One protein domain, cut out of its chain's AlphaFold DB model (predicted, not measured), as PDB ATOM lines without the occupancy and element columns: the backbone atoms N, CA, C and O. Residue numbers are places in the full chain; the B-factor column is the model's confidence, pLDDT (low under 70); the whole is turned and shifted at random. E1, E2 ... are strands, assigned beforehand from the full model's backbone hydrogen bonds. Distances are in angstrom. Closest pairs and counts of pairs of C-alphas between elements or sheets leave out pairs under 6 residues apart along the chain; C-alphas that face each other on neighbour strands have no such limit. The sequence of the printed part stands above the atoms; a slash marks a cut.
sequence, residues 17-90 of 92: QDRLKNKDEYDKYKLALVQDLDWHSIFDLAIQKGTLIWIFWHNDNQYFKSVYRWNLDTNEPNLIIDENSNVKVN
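Overview. This is residues 17 to 90 of the 92 residues of an uncharacterized protein of Spiroplasma poulsonii (UniProt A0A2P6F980). With little regular structure, the domain is a bent, twisted sheet, E1 to E4, from which a long link, residues 57 to 78, leads to a small separate hairpin, E5 and E6; residues 70 to 75 stick out. The 74 printed residues include six named strands and no named helix: all strand, with 29 residues in named elements. It is only just loose, close to compact, with a radius of gyration of the C-alphas of 13.8 A and spans of 36 by 30 by 21 A.

Arrangement. E1, residues 24 to 26, E2, 29 to 36, E3, 42 to 49, and E4, 53 to 56, form a meander, each strand the antiparallel neighbour of the one before. Within hydrogen-bond range are N 26 and O 29, 2.9 A, N 32 and O 46, 3.0 A, and N 47 and O 55, 2.9 A. E2 bends by 71 degrees at residue 33, E3 by 61 degrees at residue 45. E5, 79 to 81, and E6, 87 to 89, form an antiparallel hairpin, with N 80 and O 88 2.9 A apart.

Along the chain. E1 begins at C-alpha 24 (33.406, 10.624, 139.713). E2 is 17.9 A long, E3 20.1 A. E6 ends at C-alpha 89 (43.997, -4.082, 151.106).

Size, cuts and confidence. The farthest C-alphas, of Leu 52 and Thr 74, are 37.8 A apart. The printed part has no cut. Residues 20, 40 and 41 have pLDDT under 70.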
ATOM      1  N   GLN A  17      47.271  14.910 132.118       75.00
ATOM      2  CA  GLN A  17      46.204  14.715 131.126       75.00
ATOM      3  C   GLN A  17      44.839  14.479 131.787       75.00
ATOM      4  O   GLN A  17      43.796  14.822 131.231       75.00
ATOM      5  N   ASP A  18      44.853  13.934 132.999       73.25
ATOM      6  CA  ASP A  18      43.666  13.586 133.759       73.25
ATOM      7  C   ASP A  18      43.197  14.712 134.698       73.25
ATOM      8  O   ASP A  18      42.101  14.617 135.248       73.25
ATOM      9  N   ARG A  19      43.950  15.808 134.865       74.69
ATOM     10  CA  ARG A  19      43.610  16.892 135.813       74.69
ATOM     11  C   ARG A  19      42.284  17.598 135.518       74.69
ATOM     12  O   ARG A  19      41.629  18.049 136.441       74.69
ATOM     13  N   LEU A  20      41.858  17.659 134.259       67.75
ATOM     14  CA  LEU A  20      40.655  18.401 133.848       67.75
ATOM     15  C   LEU A  20      39.380  17.545 133.790       67.75
ATOM     16  O   LEU A  20      38.327  18.036 133.391       67.75
ATOM     17  N   LYS A  21      39.462  16.261 134.156       82.69
ATOM     18  CA  LYS A  21      38.328  15.332 134.097       82.69
ATOM     19  C   LYS A  21      37.797  15.028 135.490       82.69
ATOM     20  O   LYS A  21      38.578  14.682 136.383       82.69
ATOM     21  N   ASN A  22      36.470  15.046 135.624       89.12
ATOM     22  CA  ASN A  22      35.790  14.480 136.786       89.12
ATOM     23  C   ASN A  22      36.216  13.013 136.937       89.12
ATOM     24  O   ASN A  22      36.206  12.251 135.970       89.12
ATOM     25  N   LYS A  23      36.625  12.636 138.146       91.50
ATOM     26  CA  LYS A  23      36.941  11.255 138.535       91.50
ATOM     27  C   LYS A  23      35.688  10.469 138.836       91.50
ATOM     28  O   LYS A  23      35.657   9.265 138.627       91.50
ATOM     29  N   ASP A  24      34.684  11.175 139.333       92.81
ATOM     30  CA  ASP A  24      33.406  10.624 139.713       92.81
ATOM     31  C   ASP A  24      32.370  11.747 139.872       92.81
ATOM     32  O   ASP A  24      32.733  12.911 140.081       92.81
ATOM     33  N   GLU A  25      31.089  11.401 139.768       92.06
ATOM     34  CA  GLU A  25      29.969  12.328 139.927       92.06
ATOM     35  C   GLU A  25      28.799  11.637 140.637       92.06
ATOM     36  O   GLU A  25      28.461  10.485 140.357       92.06
ATOM     37  N   TYR A  26      28.181  12.346 141.578       88.31
ATOM     38  CA  TYR A  26      26.983  11.903 142.279       88.31
ATOM     39  C   TYR A  26      26.097  13.107 142.596       88.31
ATOM     40  O   TYR A  26      26.467  13.961 143.405       88.31
ATOM     41  N   ASP A  27      24.914  13.166 141.980       89.88
ATOM     42  CA  ASP A  27      24.008  14.318 142.073       89.88
ATOM     43  C   ASP A  27      24.750  15.628 141.721       89.88
ATOM     44  O   ASP A  27      25.281  15.765 140.623       89.88
ATOM     45  N   LYS A  28      24.848  16.581 142.652       89.56
ATOM     46  CA  LYS A  28      25.551  17.862 142.472       89.56
ATOM     47  C   LYS A  28      27.018  17.844 142.908       89.56
ATOM     48  O   LYS A  28      27.620  18.916 143.037       89.56
ATOM     49  N   TYR A  29      27.550  16.669 143.237       90.50
ATOM     50  CA  TYR A  29      28.904  16.496 143.745       90.50
ATOM     51  C   TYR A  29      29.800  15.890 142.676       90.50
ATOM     52  O   TYR A  29      29.434  14.901 142.045       90.50
ATOM     53  N   LYS A  30      30.990  16.465 142.497       93.19
ATOM     54  CA  LYS A  30      31.989  15.984 141.536       93.19
ATOM     55  C   LYS A  30      33.319  15.789 142.236       93.19
ATOM     56  O   LYS A  30      33.773  16.687 142.936       93.19
ATOM     57  N   LEU A  31      33.950  14.642 142.030       93.00
ATOM     58  CA  LEU A  31      35.318  14.394 142.461       93.00
ATOM     59  C   LEU A  31      36.266  14.823 141.344       93.00
ATOM     60  O   LEU A  31      36.123  14.356 140.215       93.00
ATOM     61  N   ALA A  32      37.239  15.679 141.631       91.38
ATOM     62  CA  ALA A  32      38.200  16.132 140.629       91.38
ATOM     63  C   ALA A  32      39.576  16.417 141.240       91.38
ATOM     64  O   ALA A  32      39.731  16.522 142.456       91.38
ATOM     65  N   LEU A  33      40.570  16.550 140.362       89.38
ATOM     66  CA  LEU A  33      41.862  17.131 140.703       89.38
ATOM     67  C   LEU A  33      41.811  18.616 140.359       89.38
ATOM     68  O   LEU A  33      41.625  18.967 139.197       89.38
ATOM     69  N   VAL A  34      41.991  19.489 141.340       87.69
ATOM     70  CA  VAL A  34      41.978  20.941 141.126       87.69
ATOM     71  C   VAL A  34      43.198  21.580 141.751       87.69
ATOM     72  O   VAL A  34      43.813  21.013 142.651       87.69
ATOM     73  N   GLN A  35      43.581  22.740 141.226       86.94
ATOM     74  CA  GLN A  35      44.705  23.480 141.770       86.94
ATOM     75  C   GLN A  35      44.337  24.021 143.150       86.94
ATOM     76  O   GLN A  35      43.399  24.804 143.292       86.94
ATOM     77  N   ASP A  36      45.098  23.592 144.144       86.75
ATOM     78  CA  ASP A  36      45.041  24.089 145.501       86.75
ATOM     79  C   ASP A  36      46.008  25.260 145.653       86.75
ATOM     80  O   ASP A  36      47.224  25.081 145.733       86.75
ATOM     81  N   LEU A  37      45.469  26.476 145.619       83.25
ATOM     82  CA  LEU A  37      46.267  27.696 145.736       83.25
ATOM     83  C   LEU A  37      46.766  27.929 147.168       83.25
ATOM     84  O   LEU A  37      47.794  28.583 147.339       83.25
ATOM     85  N   ASP A  38      46.088  27.354 148.164       78.69
ATOM     86  CA  ASP A  38      46.406  27.526 149.581       78.69
ATOM     87  C   ASP A  38      47.438  26.487 150.053       78.69
ATOM     88  O   ASP A  38      48.264  26.770 150.924       78.69
ATOM     89  N   TRP A  39      47.454  25.298 149.437       71.38
ATOM     90  CA  TRP A  39      48.378  24.212 149.762       71.38
ATOM     91  C   TRP A  39      49.390  23.955 148.636       71.38
ATOM     92  O   TRP A  39      49.149  23.199 147.698       71.38
ATOM     93  N   HIS A  40      50.585  24.544 148.752       67.12
ATOM     94  CA  HIS A  40      51.737  24.310 147.860       67.12
ATOM     95  C   HIS A  40      51.500  24.586 146.354       67.12
ATOM     96  O   HIS A  40      52.362  24.246 145.541       67.12
ATOM     97  N   SER A  41      50.381  25.212 145.957       64.31
ATOM     98  CA  SER A  41      50.034  25.471 144.545       64.31
ATOM     99  C   SER A  41      50.002  24.208 143.667       64.31
ATOM    100  O   SER A  41      50.256  24.271 142.459       64.31
ATOM    101  N   ILE A  42      49.699  23.047 144.259       78.81
ATOM    102  CA  ILE A  42      49.663  21.751 143.567       78.81
ATOM    103  C   ILE A  42      48.244  21.375 143.134       78.81
ATOM    104  O   ILE A  42      47.261  21.862 143.675       78.81
ATOM    105  N   PHE A  43      48.124  20.484 142.147       83.88
ATOM    106  CA  PHE A  43      46.839  19.848 141.855       83.88
ATOM    107  C   PHE A  43      46.593  18.732 142.857       83.88
ATOM    108  O   PHE A  43      47.403  17.807 142.949       83.88
ATOM    109  N   ASP A  44      45.468  18.800 143.555       88.00
ATOM    110  CA  ASP A  44      45.100  17.810 144.554       88.00
ATOM    111  C   ASP A  44      43.600  17.494 144.523       88.00
ATOM    112  O   ASP A  44      42.823  18.091 143.773       88.00
ATOM    113  N   LEU A  45      43.208  16.480 145.289       90.94
ATOM    114  CA  LEU A  45      41.866  15.923 145.280       90.94
ATOM    115  C   LEU A  45      40.865  16.828 146.006       90.94
ATOM    116  O   LEU A  45      41.063  17.198 147.164       90.94
ATOM    117  N   ALA A  46      39.751  17.127 145.347       92.31
ATOM    118  CA  ALA A  46      38.670  17.895 145.944       92.31
ATOM    119  C   ALA A  46      37.294  17.405 145.490       92.31
ATOM    120  O   ALA A  46      37.127  16.869 144.391       92.31
ATOM    121  N   ILE A  47      36.299  17.645 146.341       93.31
ATOM    122  CA  ILE A  47      34.886  17.556 145.983       93.31
ATOM    123  C   ILE A  47      34.400  18.945 145.584       93.31
ATOM    124  O   ILE A  47      34.443  19.881 146.383       93.31
ATOM    125  N   GLN A  48      33.879  19.066 144.368       92.69
ATOM    126  CA  GLN A  48      33.033  20.187 143.991       92.69
ATOM    127  C   GLN A  48      31.629  19.953 144.543       92.69
ATOM    128  O   GLN A  48      31.044  18.899 144.305       92.69
ATOM    129  N   LYS A  49      31.057  20.942 145.227       90.06
ATOM    130  CA  LYS A  49      29.649  20.959 145.634       90.06
ATOM    131  C   LYS A  49      28.931  22.090 144.901       90.06
ATOM    132  O   LYS A  49      29.109  23.263 145.229       90.06
ATOM    133  N   GLY A  50      28.087  21.740 143.933       85.31
ATOM    134  CA  GLY A  50      27.482  22.733 143.044       85.31
ATOM    135  C   GLY A  50      28.536  23.382 142.142       85.31
ATOM    136  O   GLY A  50      29.411  22.694 141.632       85.31
ATOM    137  N   THR A  51      28.460  24.697 141.923       78.69
ATOM    138  CA  THR A  51      29.334  25.392 140.958       78.69
ATOM    139  C   THR A  51      30.574  26.046 141.567       78.69
ATOM    140  O   THR A  51      31.569  26.191 140.863       78.69
ATOM    141  N   LEU A  52      30.548  26.434 142.847       78.81
ATOM    142  CA  LEU A  52      31.552  27.353 143.415       78.81
ATOM    143  C   LEU A  52      32.323  26.811 144.619       78.81
ATOM    144  O   LEU A  52      33.339  27.390 144.991       78.81
ATOM    145  N   ILE A  53      31.852  25.736 145.250       88.56
ATOM    146  CA  ILE A  53      32.458  25.243 146.487       88.56
ATOM    147  C   ILE A  53      33.369  24.072 146.152       88.56
ATOM    148  O   ILE A  53      32.890  23.045 145.674       88.56
ATOM    149  N   TRP A  54      34.654  24.229 146.455       90.44
ATOM    150  CA  TRP A  54      35.648  23.163 146.427       90.44
ATOM    151  C   TRP A  54      36.031  22.794 147.856       90.44
ATOM    152  O   TRP A  54      36.343  23.663 148.666       90.44
ATOM    153  N   ILE A  55      35.971  21.503 148.166       91.94
ATOM    154  CA  ILE A  55      36.323  20.950 149.472       91.94
ATOM    155  C   ILE A  55      37.503  20.012 149.251       91.94
ATOM    156  O   ILE A  55      37.333  18.915 148.713       91.94
ATOM    157  N   PHE A  56      38.698  20.465 149.620       92.25
ATOM    158  CA  PHE A  56      39.916  19.676 149.484       92.25
ATOM    159  C   PHE A  56      39.976  18.555 150.515       92.25
ATOM    160  O   PHE A  56      39.597  18.739 151.670       92.25
ATOM    161  N   TRP A  57      40.502  17.405 150.099       91.81
ATOM    162  CA  TRP A  57      40.504  16.189 150.913       91.81
ATOM    163  C   TRP A  57      41.207  16.347 152.269       91.81
ATOM    164  O   TRP A  57      40.762  15.763 153.251       91.81
ATOM    165  N   HIS A  58      42.278  17.143 152.346       89.62
ATOM    166  CA  HIS A  58      43.064  17.326 153.572       89.62
ATOM    167  C   HIS A  58      42.374  18.244 154.596       89.62
ATOM    168  O   HIS A  58      42.769  18.260 155.758       89.62
ATOM    169  N   ASN A  59      41.334  18.972 154.177       89.06
ATOM    170  CA  ASN A  59      40.494  19.810 155.038       89.06
ATOM    171  C   ASN A  59      39.098  19.208 155.257       89.06
ATOM    172  O   ASN A  59      38.250  19.824 155.904       89.06
ATOM    173  N   ASP A  60      38.833  18.027 154.697       89.50
ATOM    174  CA  ASP A  60      37.527  17.394 154.748       89.50
ATOM    175  C   ASP A  60      37.426  16.350 155.864       89.50
ATOM    176  O   ASP A  60      38.361  15.607 156.151       89.50
ATOM    177  N   ASN A  61      36.242  16.262 156.463       86.00
ATOM    178  CA  ASN A  61      35.882  15.229 157.430       86.00
ATOM    179  C   ASN A  61      34.551  14.534 157.090       86.00
ATOM    180  O   ASN A  61      34.017  13.792 157.918       86.00
ATOM    181  N   GLN A  62      33.982  14.798 155.906       88.94
ATOM    182  CA  GLN A  62      32.622  14.393 155.563       88.94
ATOM    183  C   GLN A  62      32.527  13.481 154.333       88.94
ATOM    184  O   GLN A  62      31.734  12.537 154.354       88.94
ATOM    185  N   TYR A  63      33.266  13.771 153.267       89.44
ATOM    186  CA  TYR A  63      33.149  13.135 151.950       89.44
ATOM    187  C   TYR A  63      34.307  12.180 151.638       89.44
ATOM    188  O   TYR A  63      34.131  11.235 150.871       89.44
ATOM    189  N   PHE A  64      35.472  12.391 152.243       91.06
ATOM    190  CA  PHE A  64      36.639  11.531 152.139       91.06
ATOM    191  C   PHE A  64      36.791  10.701 153.405       91.06
ATOM    192  O   PHE A  64      36.929  11.224 154.508       91.06
ATOM    193  N   LYS A  65      36.800   9.377 153.238       88.88
ATOM    194  CA  LYS A  65      37.122   8.451 154.329       88.88
ATOM    195  C   LYS A  65      38.629   8.220 154.459       88.88
ATOM    196  O   LYS A  65      39.156   8.164 155.563       88.88
ATOM    197  N   SER A  66      39.310   8.084 153.326       88.75
ATOM    198  CA  SER A  66      40.756   7.891 153.234       88.75
ATOM    199  C   SER A  66      41.237   8.259 151.836       88.75
ATOM    200  O   SER A  66      40.526   8.012 150.861       88.75
ATOM    201  N   VAL A  67      42.459   8.777 151.729       89.75
ATOM    202  CA  VAL A  67      43.142   9.009 150.452       89.75
ATOM    203  C   VAL A  67      44.440   8.221 150.460       89.75
ATOM    204  O   VAL A  67      45.288   8.422 151.328       89.75
ATOM    205  N   TYR A  68      44.588   7.322 149.492       88.81
ATOM    206  CA  TYR A  68      45.792   6.524 149.317       88.81
ATOM    207  C   TYR A  68      46.534   6.984 148.063       88.81
ATOM    208  O   TYR A  68      45.935   7.116 146.996       88.81
ATOM    209  N   ARG A  69      47.832   7.267 148.193       87.75
ATOM    210  CA  ARG A  69      48.692   7.703 147.086       87.75
ATOM    211  C   ARG A  69      49.754   6.644 146.842       87.75
ATOM    212  O   ARG A  69      50.553   6.366 147.731       87.75
ATOM    213  N   TRP A  70      49.773   6.089 145.636       85.88
ATOM    214  CA  TRP A  70      50.729   5.065 145.235       85.88
ATOM    215  C   TRP A  70      51.656   5.604 144.147       85.88
ATOM    216  O   TRP A  70      51.205   5.917 143.049       85.88
ATOM    217  N   ASN A  71      52.943   5.731 144.474       82.31
ATOM    218  CA  ASN A  71      53.982   6.257 143.579       82.31
ATOM    219  C   ASN A  71      55.134   5.254 143.366       82.31
ATOM    220  O   ASN A  71      56.210   5.653 142.932       82.31
ATOM    221  N   LEU A  72      54.947   3.986 143.746       80.88
ATOM    222  CA  LEU A  72      55.976   2.952 143.633       80.88
ATOM    223  C   LEU A  72      55.829   2.181 142.317       80.88
ATOM    224  O   LEU A  72      54.720   2.030 141.807       80.88
ATOM    225  N   ASP A  73      56.938   1.626 141.827       74.81
ATOM    226  CA  ASP A  73      56.984   0.767 140.629       74.81
ATOM    227  C   ASP A  73      56.418  -0.651 140.868       74.81
ATOM    228  O   ASP A  73      56.503  -1.533 140.014       74.81
ATOM    229  N   THR A  74      55.856  -0.895 142.050       82.25
ATOM    230  CA  THR A  74      55.171  -2.131 142.431       82.25
ATOM    231  C   THR A  74      53.676  -2.060 142.092       82.25
ATOM    232  O   THR A  74      53.126  -0.990 141.827       82.25
ATOM    233  N   ASN A  75      52.993  -3.209 142.096       82.00
ATOM    234  CA  ASN A  75      51.553  -3.268 141.817       82.00
ATOM    235  C   ASN A  75      50.754  -2.392 142.795       82.00
ATOM    236  O   ASN A  75      50.962  -2.483 144.003       82.00
ATOM    237  N   GLU A  76      49.821  -1.592 142.269       85.25
ATOM    238  CA  GLU A  76      48.878  -0.803 143.073       85.25
ATOM    239  C   GLU A  76      48.104  -1.722 144.037       85.25
ATOM    240  O   GLU A  76      47.637  -2.788 143.616       85.25
ATOM    241  N   PRO A  77      47.952  -1.345 145.320       85.25
ATOM    242  CA  PRO A  77      47.177  -2.146 146.252       85.25
ATOM    243  C   PRO A  77      45.712  -2.190 145.827       85.25
ATOM    244  O   PRO A  77      45.088  -1.172 145.533       85.25
ATOM    245  N   ASN A  78      45.140  -3.390 145.841       88.31
ATOM    246  CA  ASN A  78      43.730  -3.578 145.545       88.31
ATOM    247  C   ASN A  78      42.900  -3.224 146.781       88.31
ATOM    248  O   ASN A  78      42.739  -4.056 147.664       88.31
ATOM    249  N   LEU A  79      42.413  -1.992 146.887       90.62
ATOM    250  CA  LEU A  79      41.636  -1.559 148.048       90.62
ATOM    251  C   LEU A  79      40.181  -2.053 147.979       90.62
ATOM    252  O   LEU A  79      39.538  -1.972 146.932       90.62
ATOM    253  N   ILE A  80      39.641  -2.500 149.115       90.88
ATOM    254  CA  ILE A  80      38.232  -2.891 149.296       90.88
ATOM    255  C   ILE A  80      37.609  -2.190 150.508       90.88
ATOM    256  O   ILE A  80      38.310  -1.738 151.415       90.88
ATOM    257  N   ILE A  81      36.277  -2.110 150.512       89.56
ATOM    258  CA  ILE A  81      35.480  -1.686 151.667       89.56
ATOM    259  C   ILE A  81      34.917  -2.947 152.325       89.56
ATOM    260  O   ILE A  81      34.245  -3.730 151.655       89.56
ATOM    261  N   ASP A  82      35.202  -3.151 153.611       87.00
ATOM    262  CA  ASP A  82      34.681  -4.294 154.363       87.00
ATOM    263  C   ASP A  82      33.227  -4.089 154.829       87.00
ATOM    264  O   ASP A  82      32.628  -3.023 154.668       87.00
ATOM    265  N   GLU A  83      32.645  -5.123 155.435       86.62
ATOM    266  CA  GLU A  83      31.277  -5.112 155.975       86.62
ATOM    267  C   GLU A  83      31.041  -4.051 157.067       86.62
ATOM    268  O   GLU A  83      29.918  -3.587 157.255       86.62
ATOM    269  N   ASN A  84      32.107  -3.592 157.728       86.69
ATOM    270  CA  ASN A  84      32.083  -2.510 158.712       86.69
ATOM    271  C   ASN A  84      32.403  -1.144 158.076       86.69
ATOM    272  O   ASN A  84      32.679  -0.161 158.771       86.69
ATOM    273  N   SER A  85      32.359  -1.062 156.742       85.00
ATOM    274  CA  SER A  85      32.711   0.102 155.932       85.00
ATOM    275  C   SER A  85      34.174   0.549 156.034       85.00
ATOM    276  O   SER A  85      34.482   1.665 155.614       85.00
ATOM    277  N   ASN A  86      35.087  -0.238 156.598       86.69
ATOM    278  CA  ASN A  86      36.504   0.122 156.703       86.69
ATOM    279  C   ASN A  86      37.247  -0.157 155.397       86.69
ATOM    280  O   ASN A  86      36.895  -1.070 154.656       86.69
ATOM    281  N   VAL A  87      38.291   0.629 155.128       88.56
ATOM    282  CA  VAL A  87      39.148   0.445 153.951       88.56
ATOM    283  C   VAL A  87      40.273  -0.527 154.298       88.56
ATOM    284  O   VAL A  87      40.939  -0.343 155.317       88.56
ATOM    285  N   LYS A  88      40.479  -1.549 153.461       88.06
ATOM    286  CA  LYS A  88      41.541  -2.563 153.602       88.06
ATOM    287  C   LYS A  88      42.189  -2.876 152.257       88.06
ATOM    288  O   LYS A  88      41.587  -2.629 151.214       88.06
ATOM    289  N   VAL A  89      43.387  -3.456 152.284       85.44
ATOM    290  CA  VAL A  89      43.997  -4.082 151.106       85.44
ATOM    291  C   VAL A  89      43.396  -5.480 150.944       85.44
ATOM    292  O   VAL A  89      43.347  -6.265 151.883       85.44
ATOM    293  N   ASN A  90      42.881  -5.785 149.760       84.69
ATOM    294  CA  ASN A  90      42.278  -7.068 149.431       84.69
ATOM    295  C   ASN A  90      43.350  -8.162 149.404       84.69
ATOM    296  O   ASN A  90      44.268  -8.101 148.584       84.69
TER     297      ASN A  90